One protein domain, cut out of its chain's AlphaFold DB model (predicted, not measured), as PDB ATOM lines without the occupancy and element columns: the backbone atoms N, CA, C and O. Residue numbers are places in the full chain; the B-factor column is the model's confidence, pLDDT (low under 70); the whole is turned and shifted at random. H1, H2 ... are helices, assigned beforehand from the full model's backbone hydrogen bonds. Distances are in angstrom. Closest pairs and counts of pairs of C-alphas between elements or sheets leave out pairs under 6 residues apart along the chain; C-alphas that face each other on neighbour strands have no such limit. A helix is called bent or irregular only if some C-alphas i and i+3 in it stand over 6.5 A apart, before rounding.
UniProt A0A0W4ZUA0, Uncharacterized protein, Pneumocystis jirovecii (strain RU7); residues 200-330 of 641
ATOM      1  N   TYR A 200     268.848 166.000 127.511       85.06
ATOM      2  CA  TYR A 200     269.211 164.591 127.601       85.06
ATOM      3  C   TYR A 200     269.401 164.175 129.063       85.06
ATOM      4  O   TYR A 200     268.775 163.231 129.537       85.06
ATOM      5  N   SER A 201     270.215 164.925 129.812       85.81
ATOM      6  CA  SER A 201     270.494 164.619 131.221       85.81
ATOM      7  C   SER A 201     269.221 164.700 132.080       85.81
ATOM      8  O   SER A 201     269.001 163.849 132.936       85.81
ATOM      9  N   LYS A 202     268.343 165.672 131.802       84.56
ATOM     10  CA  LYS A 202     267.063 165.855 132.490       84.56
ATOM     11  C   LYS A 202     266.080 164.714 132.217       84.56
ATOM     12  O   LYS A 202     265.505 164.172 133.156       84.56
ATOM     13  N   GLN A 203     265.927 164.309 130.958       82.19
ATOM     14  CA  GLN A 203     265.086 163.172 130.568       82.19
ATOM     15  C   GLN A 203     265.547 161.881 131.253       82.19
ATOM     16  O   GLN A 203     264.731 161.129 131.784       82.19
ATOM     17  N   ARG A 204     266.863 161.649 131.303       84.06
ATOM     18  CA  ARG A 204     267.463 160.503 132.000       84.06
ATOM     19  C   ARG A 204     267.215 160.538 133.503       84.06
ATOM     20  O   ARG A 204     266.835 159.527 134.087       84.06
ATOM     21  N   GLU A 205     267.367 161.705 134.122       83.94
ATOM     22  CA  GLU A 205     267.067 161.898 135.539       83.94
ATOM     23  C   GLU A 205     265.587 161.627 135.855       83.94
ATOM     24  O   GLU A 205     265.282 160.986 136.860       83.94
ATOM     25  N   ASP A 206     264.668 162.076 135.001       79.12
ATOM     26  CA  ASP A 206     263.231 161.880 135.201       79.12
ATOM     27  C   ASP A 206     262.815 160.416 134.980       79.12
ATOM     28  O   ASP A 206     262.038 159.885 135.776       79.12
ATOM     29  N   LEU A 207     263.396 159.717 133.995       81.06
ATOM     30  CA  LEU A 207     263.230 158.265 133.831       81.06
ATOM     31  C   LEU A 207     263.774 157.493 135.041       81.06
ATOM     32  O   LEU A 207     263.096 156.593 135.545       81.06
ATOM     33  N   LYS A 208     264.954 157.881 135.550       85.75
ATOM     34  CA  LYS A 208     265.532 157.341 136.790       85.75
ATOM     35  C   LYS A 208     264.569 157.509 137.957       85.75
ATOM     36  O   LYS A 208     264.246 156.534 138.631       85.75
ATOM     37  N   LYS A 209     264.093 158.735 138.184       84.31
ATOM     38  CA  LYS A 209     263.159 159.054 139.269       84.31
ATOM     39  C   LYS A 209     261.874 158.250 139.147       84.31
ATOM     40  O   LYS A 209     261.481 157.633 140.128       84.31
ATOM     41  N   ALA A 210     261.253 158.205 137.970       79.81
ATOM     42  CA  ALA A 210     260.023 157.451 137.752       79.81
ATOM     43  C   ALA A 210     260.206 155.960 138.077       79.81
ATOM     44  O   ALA A 210     259.415 155.393 138.830       79.81
ATOM     45  N   LEU A 211     261.280 155.338 137.582       84.88
ATOM     46  CA  LEU A 211     261.542 153.928 137.856       84.88
ATOM     47  C   LEU A 211     261.796 153.675 139.347       84.88
ATOM     48  O   LEU A 211     261.161 152.803 139.931       84.88
ATOM     49  N   VAL A 212     262.681 154.458 139.973       88.50
ATOM     50  CA  VAL A 212     262.978 154.339 141.408       88.50
ATOM     51  C   VAL A 212     261.705 154.490 142.233       88.50
ATOM     52  O   VAL A 212     261.425 153.632 143.061       88.50
ATOM     53  N   LEU A 213     260.910 155.535 141.980       85.12
ATOM     54  CA  LEU A 213     259.643 155.774 142.678       85.12
ATOM     55  C   LEU A 213     258.701 154.582 142.552       85.12
ATOM     56  O   LEU A 213     258.138 154.166 143.556       85.12
ATOM     57  N   THR A 214     258.581 154.000 141.356       82.25
ATOM     58  CA  THR A 214     257.764 152.797 141.139       82.25
ATOM     59  C   THR A 214     258.231 151.641 142.020       82.25
ATOM     60  O   THR A 214     257.418 150.939 142.610       82.25
ATOM     61  N   LEU A 215     259.547 151.446 142.120       85.50
ATOM     62  CA  LEU A 215     260.146 150.318 142.827       85.50
ATOM     63  C   LEU A 215     260.072 150.446 144.347       85.50
ATOM     64  O   LEU A 215     260.009 149.420 145.019       85.50
ATOM     65  N   VAL A 216     260.122 151.661 144.893       88.00
ATOM     66  CA  VAL A 216     260.118 151.881 146.351       88.00
ATOM     67  C   VAL A 216     258.799 152.440 146.880       88.00
ATOM     68  O   VAL A 216     258.724 152.749 148.062       88.00
ATOM     69  N   LYS A 217     257.760 152.585 146.045       83.75
ATOM     70  CA  LYS A 217     256.505 153.276 146.403       83.75
ATOM     71  C   LYS A 217     255.912 152.828 147.745       83.75
ATOM     72  O   LYS A 217     255.539 153.681 148.543       83.75
ATOM     73  N   ASP A 218     255.917 151.526 148.029       83.56
ATOM     74  CA  ASP A 218     255.301 150.956 149.237       83.56
ATOM     75  C   ASP A 218     256.151 151.159 150.499       83.56
ATOM     76  O   ASP A 218     255.677 150.960 151.612       83.56
ATOM     77  N   THR A 219     257.408 151.575 150.334       88.31
ATOM     78  CA  THR A 219     258.379 151.780 151.415       88.31
ATOM     79  C   THR A 219     258.830 153.236 151.534       88.31
ATOM     80  O   THR A 219     259.648 153.562 152.389       88.31
ATOM     81  N   LEU A 220     258.277 154.157 150.730       84.62
ATOM     82  CA  LEU A 220     258.645 155.582 150.746       84.62
ATOM     83  C   LEU A 220     258.321 156.297 152.062       84.62
ATOM     84  O   LEU A 220     258.937 157.323 152.360       84.62
ATOM     85  N   GLN A 221     257.375 155.775 152.847       80.12
ATOM     86  CA  GLN A 221     256.963 156.368 154.123       80.12
ATOM     87  C   GLN A 221     258.062 156.283 155.190       80.12
ATOM     88  O   GLN A 221     258.191 157.182 156.022       80.12
ATOM     89  N   SER A 222     258.882 155.229 155.144       88.19
ATOM     90  CA  SER A 222     260.009 155.029 156.048       88.19
ATOM     91  C   SER A 222     261.312 155.094 155.269       88.19
ATOM     92  O   SER A 222     261.567 154.321 154.351       88.19
ATOM     93  N   ARG A 223     262.197 156.013 155.662       88.06
ATOM     94  CA  ARG A 223     263.497 156.145 154.994       88.06
ATOM     95  C   ARG A 223     264.312 154.854 155.080       88.06
ATOM     96  O   ARG A 223     264.977 154.509 154.111       88.06
ATOM     97  N   GLU A 224     264.271 154.169 156.219       91.06
ATOM     98  CA  GLU A 224     264.993 152.911 156.422       91.06
ATOM     99  C   GLU A 224     264.417 151.795 155.547       91.06
ATOM    100  O   GLU A 224     265.178 151.093 154.886       91.06
ATOM    101  N   GLU A 225     263.089 151.689 155.456       92.88
ATOM    102  CA  GLU A 225     262.435 150.698 154.595       92.88
ATOM    103  C   GLU A 225     262.699 150.974 153.115       92.88
ATOM    104  O   GLU A 225     263.009 150.041 152.379       92.88
ATOM    105  N   CYS A 226     262.652 152.241 152.683       93.00
ATOM    106  CA  CYS A 226     263.024 152.622 151.322       93.00
ATOM    107  C   CYS A 226     264.464 152.217 151.015       93.00
ATOM    108  O   CYS A 226     264.728 151.620 149.973       93.00
ATOM    109  N   VAL A 227     265.398 152.523 151.925       92.00
ATOM    110  CA  VAL A 227     266.813 152.182 151.754       92.00
ATOM    111  C   VAL A 227     266.956 150.671 151.628       92.00
ATOM    112  O   VAL A 227     267.466 150.210 150.613       92.00
ATOM    113  N   THR A 228     266.439 149.893 152.578       90.44
ATOM    114  CA  THR A 228     266.499 148.425 152.526       90.44
ATOM    115  C   THR A 228     265.859 147.875 151.251       90.44
ATOM    116  O   THR A 228     266.476 147.061 150.568       90.44
ATOM    117  N   SER A 229     264.675 148.365 150.875       90.44
ATOM    118  CA  SER A 229     263.965 147.945 149.665       90.44
ATOM    119  C   SER A 229     264.712 148.287 148.377       90.44
ATOM    120  O   SER A 229     264.591 147.555 147.399       90.44
ATOM    121  N   LEU A 230     265.420 149.413 148.320       91.25
ATOM    122  CA  LEU A 230     266.182 149.794 147.135       91.25
ATOM    123  C   LEU A 230     267.489 148.996 147.048       91.25
ATOM    124  O   LEU A 230     267.835 148.528 145.965       91.25
ATOM    125  N   LEU A 231     268.173 148.774 148.177       89.19
ATOM    126  CA  LEU A 231     269.403 147.971 148.239       89.19
ATOM    127  C   LEU A 231     269.175 146.554 147.709       89.19
ATOM    128  O   LEU A 231     269.950 146.083 146.878       89.19
ATOM    129  N   THR A 232     268.090 145.892 148.127       87.56
ATOM    130  CA  THR A 232     267.772 144.529 147.665       87.56
ATOM    131  C   THR A 232     267.512 144.474 146.161       87.56
ATOM    132  O   THR A 232     267.801 143.463 145.528       87.56
ATOM    133  N   LYS A 233     267.032 145.571 145.564       89.38
ATOM    134  CA  LYS A 233     266.725 145.682 144.129       89.38
ATOM    135  C   LYS A 233     267.921 146.103 143.279       89.38
ATOM    136  O   LYS A 233     267.902 145.919 142.065       89.38
ATOM    137  N   CYS A 234     268.980 146.643 143.881       88.31
ATOM    138  CA  CYS A 234     270.077 147.265 143.143       88.31
ATOM    139  C   CYS A 234     270.810 146.331 142.180       88.31
ATOM    140  O   CYS A 234     271.129 146.752 141.069       88.31
ATOM    141  N   HIS A 235     270.972 145.055 142.530       83.69
ATOM    142  CA  HIS A 235     271.571 144.056 141.638       83.69
ATOM    143  C   HIS A 235     270.830 143.920 140.288       83.69
ATOM    144  O   HIS A 235     271.448 143.591 139.276       83.69
ATOM    145  N   CYS A 236     269.533 144.246 140.248       83.38
ATOM    146  CA  CYS A 236     268.713 144.282 139.036       83.38
ATOM    147  C   CYS A 236     268.756 145.630 138.302       83.38
ATOM    148  O   CYS A 236     268.576 145.680 137.086       83.38
ATOM    149  N   LEU A 237     268.979 146.732 139.024       86.94
ATOM    150  CA  LEU A 237     268.907 148.088 138.471       86.94
ATOM    151  C   LEU A 237     270.196 148.520 137.785       86.94
ATOM    152  O   LEU A 237     270.147 149.213 136.773       86.94
ATOM    153  N   VAL A 238     271.348 148.090 138.291       85.31
ATOM    154  CA  VAL A 238     272.666 148.519 137.790       85.31
ATOM    155  C   VAL A 238     272.905 148.153 136.318       85.31
ATOM    156  O   VAL A 238     273.671 148.827 135.632       85.31
ATOM    157  N   GLY A 239     272.211 147.130 135.802       80.25
ATOM    158  CA  GLY A 239     272.239 146.733 134.387       80.25
ATOM    159  C   GLY A 239     271.397 147.614 133.452       80.25
ATOM    160  O   GLY A 239     271.482 147.478 132.233       80.25
ATOM    161  N   LEU A 240     270.589 148.527 133.996       83.81
ATOM    162  CA  LEU A 240     269.783 149.467 133.212       83.81
ATOM    163  C   LEU A 240     270.555 150.734 132.831       83.81
ATOM    164  O   LEU A 240     270.057 151.533 132.047       83.81
ATOM    165  N   GLY A 241     271.767 150.929 133.359       87.31
ATOM    166  CA  GLY A 241     272.652 152.017 132.954       87.31
ATOM    167  C   GLY A 241     273.311 152.771 134.106       87.31
ATOM    168  O   GLY A 241     273.044 152.509 135.280       87.31
ATOM    169  N   PRO A 242     274.187 153.736 133.772       88.12
ATOM    170  CA  PRO A 242     275.013 154.431 134.756       88.12
ATOM    171  C   PRO A 242     274.190 155.275 135.740       88.12
ATOM    172  O   PRO A 242     274.560 155.387 136.905       88.12
ATOM    173  N   ASP A 243     273.031 155.788 135.319       89.31
ATOM    174  CA  ASP A 243     272.127 156.542 136.197       89.31
ATOM    175  C   ASP A 243     271.567 155.666 137.332       89.31
ATOM    176  O   ASP A 243     271.370 156.136 138.453       89.31
ATOM    177  N   MET A 244     271.336 154.374 137.065       90.56
ATOM    178  CA  MET A 244     270.892 153.426 138.090       90.56
ATOM    179  C   MET A 244     272.040 152.970 138.984       90.56
ATOM    180  O   MET A 244     271.832 152.756 140.176       90.56
ATOM    181  N   VAL A 245     273.260 152.879 138.444       89.44
ATOM    182  CA  VAL A 245     274.465 152.684 139.263       89.44
ATOM    183  C   VAL A 245     274.619 153.826 140.261       89.44
ATOM    184  O   VAL A 245     274.769 153.570 141.451       89.44
ATOM    185  N   GLU A 246     274.503 155.075 139.811       89.75
ATOM    186  CA  GLU A 246     274.515 156.246 140.691       89.75
ATOM    187  C   GLU A 246     273.403 156.166 141.752       89.75
ATOM    188  O   GLU A 246     273.675 156.341 142.942       89.75
ATOM    189  N   ALA A 247     272.172 155.827 141.348       91.44
ATOM    190  CA  ALA A 247     271.042 155.677 142.266       91.44
ATOM    191  C   ALA A 247     271.320 154.656 143.384       91.44
ATOM    192  O   ALA A 247     270.976 154.899 144.543       91.44
ATOM    193  N   CYS A 248     271.967 153.545 143.025       91.62
ATOM    194  CA  CYS A 248     272.340 152.453 143.918       91.62
ATOM    195  C   CYS A 248     273.580 152.730 144.767       91.62
ATOM    196  O   CYS A 248     273.713 152.185 145.857       91.62
ATOM    197  N   LEU A 249     274.477 153.607 144.322       88.75
ATOM    198  CA  LEU A 249     275.584 154.075 145.155       88.75
ATOM    199  C   LEU A 249     275.121 155.109 146.181       88.75
ATOM    200  O   LEU A 249     275.642 155.171 147.288       88.75
ATOM    201  N   GLN A 250     274.102 155.896 145.844       89.00
ATOM    202  CA  GLN A 250     273.583 156.962 146.694       89.00
ATOM    203  C   GLN A 250     272.214 156.628 147.292       89.00
ATOM    204  O   GLN A 250     271.387 157.522 147.437       89.00
ATOM    205  N   VAL A 251     271.956 155.370 147.675       90.81
ATOM    206  CA  VAL A 251     270.620 154.895 148.106       90.81
ATOM    207  C   VAL A 251     269.923 155.836 149.088       90.81
ATOM    208  O   VAL A 251     268.751 156.161 148.916       90.81
ATOM    209  N   TRP A 252     270.649 156.341 150.085       90.25
ATOM    210  CA  TRP A 252     270.119 157.307 151.050       90.25
ATOM    211  C   TRP A 252     269.637 158.613 150.399       90.25
ATOM    212  O   TRP A 252     268.535 159.089 150.683       90.25
ATOM    213  N   GLY A 253     270.453 159.192 149.516       90.81
ATOM    214  CA  GLY A 253     270.113 160.393 148.752       90.81
ATOM    215  C   GLY A 253     268.990 160.136 147.748       90.81
ATOM    216  O   GLY A 253     268.071 160.948 147.630       90.81
ATOM    217  N   THR A 254     269.011 158.974 147.098       92.25
ATOM    218  CA  THR A 254     267.983 158.502 146.170       92.25
ATOM    219  C   THR A 254     266.629 158.382 146.866       92.25
ATOM    220  O   THR A 254     265.671 159.008 146.424       92.25
ATOM    221  N   CYS A 255     266.549 157.688 148.005       92.38
ATOM    222  CA  CYS A 255     265.326 157.561 148.805       92.38
ATOM    223  C   CYS A 255     264.824 158.906 149.335       92.38
ATOM    224  O   CYS A 255     263.630 159.191 149.277       92.38
ATOM    225  N   LYS A 256     265.725 159.781 149.802       91.38
ATOM    226  CA  LYS A 256     265.358 161.144 150.218       91.38
ATOM    227  C   LYS A 256     264.749 161.939 149.058       91.38
ATOM    228  O   LYS A 256     263.739 162.614 149.241       91.38
ATOM    229  N   THR A 257     265.357 161.854 147.877       88.69
ATOM    230  CA  THR A 257     264.880 162.528 146.663       88.69
ATOM    231  C   THR A 257     263.548 161.952 146.207       88.69
ATOM    232  O   THR A 257     262.659 162.706 145.825       88.69
ATOM    233  N   ALA A 258     263.385 160.633 146.287       87.00
ATOM    234  CA  ALA A 258     262.157 159.944 145.938       87.00
ATOM    235  C   ALA A 258     260.997 160.365 146.862       87.00
ATOM    236  O   ALA A 258     259.954 160.798 146.378       87.00
ATOM    237  N   ALA A 259     261.216 160.372 148.181       85.88
ATOM    238  CA  ALA A 259     260.233 160.848 149.156       85.88
ATOM    239  C   ALA A 259     259.863 162.327 148.938       85.88
ATOM    240  O   ALA A 259     258.690 162.689 148.956       85.88
ATOM    241  N   HIS A 260     260.849 163.188 148.665       85.12
ATOM    242  CA  HIS A 260     260.587 164.591 148.331       85.12
ATOM    243  C   HIS A 260     259.757 164.731 147.050       85.12
ATOM    244  O   HIS A 260     258.768 165.456 147.026       85.12
ATOM    245  N   THR A 261     260.140 164.003 146.000       81.75
ATOM    246  CA  THR A 261     259.442 164.010 144.708       81.75
ATOM    247  C   THR A 261     257.998 163.536 144.873       81.75
ATOM    248  O   THR A 261     257.103 164.113 144.267       81.75
ATOM    249  N   SER A 262     257.752 162.541 145.731       78.75
ATOM    250  CA  SER A 262     256.403 162.087 146.086       78.75
ATOM    251  C   SER A 262     255.555 163.194 146.699       78.75
ATOM    252  O   SER A 262     254.492 163.517 146.166       78.75
ATOM    253  N   ASN A 263     256.083 163.861 147.725       81.00
ATOM    254  CA  ASN A 263     255.396 164.960 148.399       81.00
ATOM    255  C   ASN A 263     255.096 166.145 147.465       81.00
ATOM    256  O   ASN A 263     254.101 166.839 147.651       81.00
ATOM    257  N   GLU A 264     255.941 166.396 146.460       78.62
ATOM    258  CA  GLU A 264     255.702 167.451 145.467       78.62
ATOM    259  C   GLU A 264     254.654 167.055 144.420       78.62
ATOM    260  O   GLU A 264     253.836 167.881 144.016       78.62
ATOM    261  N   ILE A 265     254.696 165.809 143.947       75.56
ATOM    262  CA  ILE A 265     253.871 165.317 142.841       75.56
ATOM    263  C   ILE A 265     252.415 165.126 143.254       75.56
ATOM    264  O   ILE A 265     251.522 165.481 142.486       75.56
ATOM    265  N   CYS A 266     252.159 164.560 144.434       76.88
ATOM    266  CA  CYS A 266     250.817 164.116 144.809       76.88
ATOM    267  C   CYS A 266     249.778 165.252 144.848       76.88
ATOM    268  O   CYS A 266     248.799 165.173 144.100       76.88
ATOM    269  N   PRO A 267     250.025 166.385 145.539       75.88
ATOM    270  CA  PRO A 267     249.086 167.513 145.533       75.88
ATOM    271  C   PRO A 267     248.872 168.108 144.132       75.88
ATOM    272  O   PRO A 267     247.799 168.608 143.777       75.88
ATOM    273  N   GLN A 268     249.913 168.054 143.299       73.94
ATOM    274  CA  GLN A 268     249.868 168.575 141.939       73.94
ATOM    275  C   GLN A 268     249.059 167.685 141.002       73.94
ATOM    276  O   GLN A 268     248.386 168.210 140.113       73.94
ATOM    277  N   PHE A 269     249.108 166.364 141.194       71.69
ATOM    278  CA  PHE A 269     248.337 165.405 140.409       71.69
ATOM    279  C   PHE A 269     246.840 165.610 140.590       71.69
ATOM    280  O   PHE A 269     246.131 165.761 139.592       71.69
ATOM    281  N   GLY A 270     246.385 165.739 141.841       73.94
ATOM    282  CA  GLY A 270     244.993 166.079 142.142       73.94
ATOM    283  C   GLY A 270     244.568 167.365 141.426       73.94
ATOM    284  O   GLY A 270     243.634 167.364 140.623       73.94
ATOM    285  N   SER A 271     245.365 168.427 141.580       74.31
ATOM    286  CA  SER A 271     245.122 169.725 140.936       74.31
ATOM    287  C   SER A 271     245.112 169.671 139.396       74.31
ATOM    288  O   SER A 271     244.502 170.529 138.746       74.31
ATOM    289  N   LEU A 272     245.844 168.736 138.778       70.19
ATOM    290  CA  LEU A 272     245.849 168.550 137.326       70.19
ATOM    291  C   LEU A 272     244.567 167.860 136.861       70.19
ATOM    292  O   LEU A 272     243.942 168.327 135.906       70.19
ATOM    293  N   ILE A 273     244.169 166.777 137.531       70.06
ATOM    294  CA  ILE A 273     242.941 166.053 137.198       70.06
ATOM    295  C   ILE A 273     241.732 166.990 137.331       70.06
ATOM    296  O   ILE A 273     240.924 167.084 136.409       70.06
ATOM    297  N   GLU A 274     241.651 167.768 138.410       75.19
ATOM    298  CA  GLU A 274     240.594 168.769 138.607       75.19
ATOM    299  C   GLU A 274     240.545 169.822 137.496       75.19
ATOM    300  O   GLU A 274     239.475 170.153 136.971       75.19
ATOM    301  N   ARG A 275     241.714 170.325 137.083       71.12
ATOM    302  CA  ARG A 275     241.806 171.247 135.948       71.12
ATOM    303  C   ARG A 275     241.340 170.595 134.658       71.12
ATOM    304  O   ARG A 275     240.611 171.241 133.918       71.12
ATOM    305  N   SER A 276     241.670 169.327 134.422       64.25
ATOM    306  CA  SER A 276     241.221 168.604 133.228       64.25
ATOM    307  C   SER A 276     239.688 168.500 133.131       64.25
ATOM    308  O   SER A 276     239.143 168.469 132.028       64.25
ATOM    309  N   PHE A 277     238.972 168.527 134.263       66.50
ATOM    310  CA  PHE A 277     237.506 168.589 134.302       66.50
ATOM    311  C   PHE A 277     236.930 169.996 134.073       66.50
ATOM    312  O   PHE A 277     235.735 170.143 133.798       66.50
ATOM    313  N   SER A 278     237.749 171.043 134.151       65.81
ATOM    314  CA  SER A 278     237.316 172.429 133.983       65.81
ATOM    315  C   SER A 278     237.285 172.814 132.500       65.81
ATOM    316  O   SER A 278     238.314 172.835 131.834       65.81
ATOM    317  N   ARG A 279     236.112 173.207 131.976       52.62
ATOM    318  CA  ARG A 279     235.891 173.554 130.546       52.62
ATOM    319  C   ARG A 279     236.793 174.671 129.978       52.62
ATOM    320  O   ARG A 279     236.803 174.849 128.770       52.62
ATOM    321  N   ASN A 280     237.539 175.392 130.819       48.53
ATOM    322  CA  ASN A 280     238.354 176.556 130.448       48.53
ATOM    323  C   ASN A 280     239.820 176.464 130.928       48.53
ATOM    324  O   ASN A 280     240.491 177.493 131.037       48.53
ATOM    325  N   SER A 281     240.334 175.279 131.282       43.03
ATOM    326  CA  SER A 281     241.696 175.182 131.817       43.03
ATOM    327  C   SER A 281     242.750 175.422 130.731       43.03
ATOM    328  O   SER A 281     242.923 174.607 129.823       43.03
ATOM    329  N   LYS A 282     243.504 176.516 130.858       41.91
ATOM    330  CA  LYS A 282     244.807 176.663 130.199       41.91
ATOM    331  C   LYS A 282     245.797 175.726 130.893       41.91
ATOM    332  O   LYS A 282     245.883 175.734 132.123       41.91
ATOM    333  N   TYR A 283     246.522 174.911 130.129       39.97
ATOM    334  CA  TYR A 283     247.601 174.100 130.692       39.97
ATOM    335  C   TYR A 283     248.767 175.007 131.134       39.97
ATOM    336  O   TYR A 283     248.931 176.092 130.570       39.97
ATOM    337  N   PRO A 284     249.609 174.579 132.097       35.16
ATOM    338  CA  PRO A 284     250.802 175.324 132.520       35.16
ATOM    339  C   PRO A 284     251.760 175.676 131.374       35.16
ATOM    340  O   PRO A 284     252.455 176.676 131.457       35.16
ATOM    341  N   SER A 285     251.744 174.921 130.270       36.75
ATOM    342  CA  SER A 285     252.504 175.232 129.054       36.75
ATOM    343  C   SER A 285     251.965 176.432 128.252       36.75
ATOM    344  O   SER A 285     252.515 176.755 127.206       36.75
ATOM    345  N   GLY A 286     250.885 177.087 128.697       32.81
ATOM    346  CA  GLY A 286     250.264 178.225 128.011       32.81
ATOM    347  C   GLY A 286     249.282 177.846 126.896       32.81
ATOM    348  O   GLY A 286     248.645 178.731 126.326       32.81
ATOM    349  N   TYR A 287     249.096 176.554 126.611       39.75
ATOM    350  CA  TYR A 287     248.259 176.078 125.505       39.75
ATOM    351  C   TYR A 287     246.889 175.559 125.977       39.75
ATOM    352  O   TYR A 287     246.767 174.914 127.021       39.75
ATOM    353  N   MET A 288     245.840 175.838 125.196       34.94
ATOM    354  CA  MET A 288     244.537 175.176 125.318       34.94
ATOM    355  C   MET A 288     244.554 173.913 124.454       34.94
ATOM    356  O   MET A 288     244.660 174.014 123.237       34.94
ATOM    357  N   TYR A 289     244.418 172.737 125.065       43.41
ATOM    358  CA  TYR A 289     244.045 171.521 124.341       43.41
ATOM    359  C   TYR A 289     242.569 171.230 124.610       43.41
ATOM    360  O   TYR A 289     242.210 170.677 125.647       43.41
ATOM    361  N   GLU A 290     241.704 171.612 123.673       39.28
ATOM    362  CA  GLU A 290     240.305 171.179 123.643       39.28
ATOM    363  C   GLU A 290     240.186 169.813 122.950       39.28
ATOM    364  O   GLU A 290     239.771 169.748 121.800       39.28
ATOM    365  N   THR A 291     240.497 168.694 123.611       47.44
ATOM    366  CA  THR A 291     239.935 167.392 123.188       47.44
ATOM    367  C   THR A 291     239.668 166.470 124.381       47.44
ATOM    368  O   THR A 291     240.338 166.513 125.408       47.44
ATOM    369  N   LEU A 292     238.642 165.619 124.263       43.28
ATOM    370  CA  LEU A 292     238.362 164.505 125.189       43.28
ATOM    371  C   LEU A 292     239.563 163.537 125.324       43.28
ATOM    372  O   LEU A 292     239.726 162.879 126.345       43.28
ATOM    373  N   GLU A 293     240.413 163.486 124.301       41.09
ATOM    374  CA  GLU A 293     241.562 162.588 124.155       41.09
ATOM    375  C   GLU A 293     242.719 162.918 125.119       41.09
ATOM    376  O   GLU A 293     243.380 162.015 125.631       41.09
ATOM    377  N   SER A 294     242.919 164.202 125.458       53.19
ATOM    378  CA  SER A 294     243.892 164.612 126.483       53.19
ATOM    379  C   SER A 294     243.435 164.213 127.889       53.19
ATOM    380  O   SER A 294     244.244 163.729 128.680       53.19
ATOM    381  N   ARG A 295     242.128 164.309 128.174       60.56
ATOM    382  CA  ARG A 295     241.530 163.890 129.453       60.56
ATOM    383  C   ARG A 295     241.722 162.397 129.695       60.56
ATOM    384  O   ARG A 295     242.241 162.013 130.736       60.56
ATOM    385  N   CYS A 296     241.411 161.564 128.705       59.88
ATOM    386  CA  CYS A 296     241.551 160.115 128.842       59.88
ATOM    387  C   CYS A 296     242.999 159.620 128.801       59.88
ATOM    388  O   CYS A 296     243.271 158.500 129.229       59.88
ATOM    389  N   SER A 297     243.949 160.457 128.376       56.06
ATOM    390  CA  SER A 297     245.374 160.135 128.480       56.06
ATOM    391  C   SER A 297     245.909 160.137 129.917       56.06
ATOM    392  O   SER A 297     246.916 159.484 130.176       56.06
ATOM    393  N   LEU A 298     245.220 160.798 130.859       63.34
ATOM    394  CA  LEU A 298     245.576 160.779 132.284       63.34
ATOM    395  C   LEU A 298     245.164 159.467 132.975       63.34
ATOM    396  O   LEU A 298     245.698 159.134 134.029       63.34
ATOM    397  N   THR A 299     244.271 158.685 132.361       64.25
ATOM    398  CA  THR A 299     243.726 157.444 132.936       64.25
ATOM    399  C   THR A 299     244.805 156.387 133.157       64.25
ATOM    400  O   THR A 299     244.863 155.768 134.213       64.25
ATOM    401  N   SER A 300     245.738 156.229 132.213       56.69
ATOM    402  CA  SER A 300     246.879 155.310 132.370       56.69
ATOM    403  C   SER A 300     247.810 155.707 133.518       56.69
ATOM    404  O   SER A 300     248.550 154.885 134.048       56.69
ATOM    405  N   THR A 301     247.768 156.980 133.905       64.38
ATOM    406  CA  THR A 301     248.639 157.584 134.912       64.38
ATOM    407  C   THR A 301     247.994 157.530 136.301       64.38
ATOM    408  O   THR A 301     248.688 157.560 137.314       64.38
ATOM    409  N   CYS A 302     246.668 157.375 136.357       69.56
ATOM    410  CA  CYS A 302     245.909 157.227 137.590       69.56
ATOM    411  C   CYS A 302     246.315 155.991 138.385       69.56
ATOM    412  O   CYS A 302     246.682 156.144 139.542       69.56
ATOM    413  N   ASN A 303     246.376 154.808 137.764       61.59
ATOM    414  CA  ASN A 303     246.817 153.578 138.441       61.59
ATOM    415  C   ASN A 303     248.210 153.701 139.073       61.59
ATOM    416  O   ASN A 303     248.492 153.093 140.101       61.59
ATOM    417  N   TYR A 304     249.085 154.500 138.464       63.72
ATOM    418  CA  TYR A 304     250.412 154.757 138.997       63.72
ATOM    419  C   TYR A 304     250.361 155.661 140.238       63.72
ATOM    420  O   TYR A 304     250.948 155.342 141.273       63.72
ATOM    421  N   TYR A 305     249.634 156.777 140.156       68.69
ATOM    422  CA  TYR A 305     249.621 157.791 141.207       68.69
ATOM    423  C   TYR A 305     248.665 157.508 142.369       68.69
ATOM    424  O   TYR A 305     248.956 157.934 143.481       68.69
ATOM    425  N   THR A 306     247.568 156.775 142.172       69.12
ATOM    426  CA  THR A 306     246.648 156.407 143.265       69.12
ATOM    427  C   THR A 306     247.326 155.491 144.280       69.12
ATOM    428  O   THR A 306     247.254 155.744 145.481       69.12
ATOM    429  N   HIS A 307     248.070 154.490 143.803       64.31
ATOM    430  CA  HIS A 307     248.893 153.627 144.654       64.31
ATOM    431  C   HIS A 307     250.020 154.394 145.352       64.31
ATOM    432  O   HIS A 307     250.311 154.151 146.516       64.31
ATOM    433  N   PHE A 308     250.652 155.319 144.634       67.81
ATOM    434  CA  PHE A 308     251.818 156.056 145.103       67.81
ATOM    435  C   PHE A 308     251.493 157.175 146.103       67.81
ATOM    436  O   PHE A 308     252.264 157.406 147.029       67.81
ATOM    437  N   CYS A 309     250.377 157.878 145.920       74.31
ATOM    438  CA  CYS A 309     250.014 159.018 146.755       74.31
ATOM    439  C   CYS A 309     249.207 158.628 147.991       74.31
ATOM    440  O   CYS A 309     249.174 159.394 148.946       74.31
ATOM    441  N   GLY A 310     248.536 157.469 147.990       63.94
ATOM    442  CA  GLY A 310     247.756 156.991 149.138       63.94
ATOM    443  C   GLY A 310     246.596 157.907 149.564       63.94
ATOM    444  O   GLY A 310     245.956 157.655 150.584       63.94
ATOM    445  N   GLU A 311     246.311 158.970 148.805       67.69
ATOM    446  CA  GLU A 311     245.269 159.948 149.098       67.69
ATOM    447  C   GLU A 311     243.925 159.494 148.513       67.69
ATOM    448  O   GLU A 311     243.778 159.261 147.305       67.69
ATOM    449  N   SER A 312     242.913 159.404 149.382       67.44
ATOM    450  CA  SER A 312     241.532 159.087 148.985       67.44
ATOM    451  C   SER A 312     240.980 160.062 147.934       67.44
ATOM    452  O   SER A 312     240.303 159.637 147.005       67.44
ATOM    453  N   GLU A 313     241.360 161.338 148.006       76.44
ATOM    454  CA  GLU A 313     240.924 162.381 147.072       76.44
ATOM    455  C   GLU A 313     241.457 162.167 145.646       76.44
ATOM    456  O   GLU A 313     240.696 162.237 144.681       76.44
ATOM    457  N   ILE A 314     242.740 161.819 145.497       75.50
ATOM    458  CA  ILE A 314     243.330 161.468 144.194       75.50
ATOM    459  C   ILE A 314     242.666 160.213 143.625       75.50
ATOM    460  O   ILE A 314     242.372 160.149 142.431       75.50
ATOM    461  N   THR A 315     242.391 159.232 144.485       79.00
ATOM    462  CA  THR A 315     241.688 158.001 144.102       79.00
ATOM    463  C   THR A 315     240.290 158.307 143.566       79.00
ATOM    464  O   THR A 315     239.921 157.836 142.489       79.00
ATOM    465  N   ASP A 316     239.540 159.177 144.238       81.00
ATOM    466  CA  ASP A 316     238.212 159.607 143.798       81.00
ATOM    467  C   ASP A 316     238.250 160.415 142.493       81.00
ATOM    468  O   ASP A 316     237.394 160.237 141.620       81.00
ATOM    469  N   LEU A 317     239.244 161.294 142.328       80.88
ATOM    470  CA  LEU A 317     239.463 162.056 141.097       80.88
ATOM    471  C   LEU A 317     239.786 161.141 139.909       80.88
ATOM    472  O   LEU A 317     239.242 161.330 138.818       80.88
ATOM    473  N   CYS A 318     240.610 160.121 140.129       77.75
ATOM    474  CA  CYS A 318     240.940 159.116 139.129       77.75
ATOM    475  C   CYS A 318     239.748 158.236 138.751       77.75
ATOM    476  O   CYS A 318     239.481 158.058 137.563       77.75
ATOM    477  N   ASN A 319     238.959 157.787 139.727       81.31
ATOM    478  CA  ASN A 319     237.728 157.037 139.473       81.31
ATOM    479  C   ASN A 319     236.731 157.848 138.625       81.31
ATOM    480  O   ASN A 319     236.104 157.317 137.706       81.31
ATOM    481  N   LYS A 320     236.601 159.158 138.883       79.62
ATOM    482  CA  LYS A 320     235.785 160.065 138.051       79.62
ATOM    483  C   LYS A 320     236.320 160.171 136.621       79.62
ATOM    484  O   LYS A 320     235.530 160.256 135.680       79.62
ATOM    485  N   LEU A 321     237.643 160.184 136.455       75.38
ATOM    486  CA  LEU A 321     238.296 160.282 135.150       75.38
ATOM    487  C   LEU A 321     238.074 159.000 134.335       75.38
ATOM    488  O   LEU A 321     237.658 159.076 133.181       75.38
ATOM    489  N   GLU A 322     238.238 157.834 134.963       74.81
ATOM    490  CA  GLU A 322     237.954 156.519 134.376       74.81
ATOM    491  C   GLU A 322     236.495 156.383 133.925       74.81
ATOM    492  O   GLU A 322     236.231 155.997 132.785       74.81
ATOM    493  N   GLN A 323     235.540 156.775 134.774       75.00
ATOM    494  CA  GLN A 323     234.112 156.758 134.435       75.00
ATOM    495  C   GLN A 323     233.782 157.685 133.257       75.00
ATOM    496  O   GLN A 323     232.945 157.344 132.419       75.00
ATOM    497  N   GLY A 324     234.455 158.836 133.157       69.06
ATOM    498  CA  GLY A 324     234.313 159.771 132.037       69.06
ATOM    499  C   GLY A 324     234.948 159.293 130.724       69.06
ATOM    500  O   GLY A 324     234.618 159.828 129.666       69.06
ATOM    501  N   CYS A 325     235.828 158.291 130.788       68.19
ATOM    502  CA  CYS A 325     236.622 157.765 129.674       68.19
ATOM    503  C   CYS A 325     236.246 156.334 129.258       68.19
ATOM    504  O   CYS A 325     236.930 155.727 128.426       68.19
ATOM    505  N   ALA A 326     235.150 155.797 129.804       52.22
ATOM    506  CA  ALA A 326     234.607 154.489 129.458       52.22
ATOM    507  C   ALA A 326     234.281 154.414 127.949       52.22
ATOM    508  O   ALA A 326     233.252 154.899 127.484       52.22
ATOM    509  N   GLY A 327     235.204 153.830 127.177       50.72
ATOM    510  CA  GLY A 327     235.150 153.740 125.713       50.72
ATOM    511  C   GLY A 327     236.519 153.763 125.024       50.72
ATOM    512  O   GLY A 327     236.624 153.337 123.877       50.72
ATOM    513  N   SER A 328     237.581 154.196 125.711       44.56
ATOM    514  CA  SER A 328     238.931 154.273 125.137       44.56
ATOM    515  C   SER A 328     240.006 153.834 126.131       44.56
ATOM    516  O   SER A 328     240.757 154.656 126.650       44.56
ATOM    517  N   ILE A 329     240.105 152.531 126.389       34.53
ATOM    518  CA  ILE A 329     241.334 151.937 126.926       34.53
ATOM    519  C   ILE A 329     241.672 150.754 126.025       34.53
ATOM    520  O   ILE A 329     241.135 149.658 126.162       34.53
ATOM    521  N   SER A 330     242.538 151.008 125.042       32.91
ATOM    522  CA  SER A 330     243.274 149.933 124.386       32.91
ATOM    523  C   SER A 330     244.221 149.369 125.433       32.91
ATOM    524  O   SER A 330     245.122 150.078 125.876       32.91
TER     525      SER A 330
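AT A GLANCE: This is residues 200 to 330 of the 641 residues of an uncharacterized protein of Pneumocystis jirovecii (strain RU7) (UniProt A0A0W4ZUA0). Look for two helical lobes joined by one long bent helix, H4: its arm H4a packs on H1 and H2 in the first lobe, where the hairpin of H2 and H3 also packs on H1, and its arm H4b packs on H7 in the second. The second lobe is a small up-and-down bundle of H4b, H6 and H7, with the short H5 packed on H7, and H1 reaches across to touch H6. The printed part has 131 residues with seven named helices, H1 to H7 in chain order, and no named strand; the class is all helix. It is only just compact, close to loose, with a radius of gyration of the C-alphas of 16.7 A and spans of 46 by 33 by 27 A.

IN THESE COORDINATES: Find C-alpha 200 at (269.211, 164.591, 127.601); from there H1 runs over residues 200 to 219, 29.1 A long, with a kink of 36 degrees near residue 213. H2, residues 223 to 240, is 23.6 A long and has a kink of 63 degrees near residue 234. H1 and H2 are irregular: C-alphas 215 and 218 are 8.1 A apart, and C-alphas 232 and 235 are 7.1 A apart. H3 is residues 242 to 249. By its hydrogen bonds H4 was assigned as one helix, residues 251 to 277, but it is bent, with C-alphas 264 and 267 6.6 A apart: H4a is residues 251 to 264, 19.7 A, and H4b residues 267 to 277, 16.2 A. H5 is residues 292 to 297. H6, residues 299 to 309, is neither bent nor irregular, but only just: C-alphas 300 and 303 are 6.3 A apart. H7, residues 312 to 324, is 18.4 A long and ends at C-alpha 324, (234.313, 159.771, 132.037).

HOW THE PARTS SIT: Begin at H1, which with H4 is a hub touching four other helices. Its residues 209 to 213 touch H4a about perpendicular, at 90 degrees, the closest C-alphas being those of Leu 213 and Ala 258, 5.9 A. H2 and H3 form a helical hairpin, closest at the C-alphas of Val 238 and Val 245, 4.8 A. Residues 214 to 218 of H1 touch H6, closest at the C-alphas of Lys 217 and Phe 308, 5.6 A. H6 and H7 form a hairpin at a shallow tilt of 10 degrees, and H4b touches H7 at the C-alphas of Gly 270 and Ile 314, 5.3 A. H5 touches H7 at the C-alphas of Cys 296 and Leu 321, 7.1 A. In H3, H4a, H4b, H5 and H7 every O i to N i+4 pair is within hydrogen-bond range; in H1 14 of 16 are, in H2 9 of 14 and in H6 4 of 7.

THE WHOLE: The C-alphas of His 235 and Asn 280, the two farthest apart, are 47.8 A from each other. The printed part has no cut, and its one long link is residues 278 to 291. Look for low confidence, pLDDT under 70, at residues 276 to 308, 310 to 312 and 324 to 330.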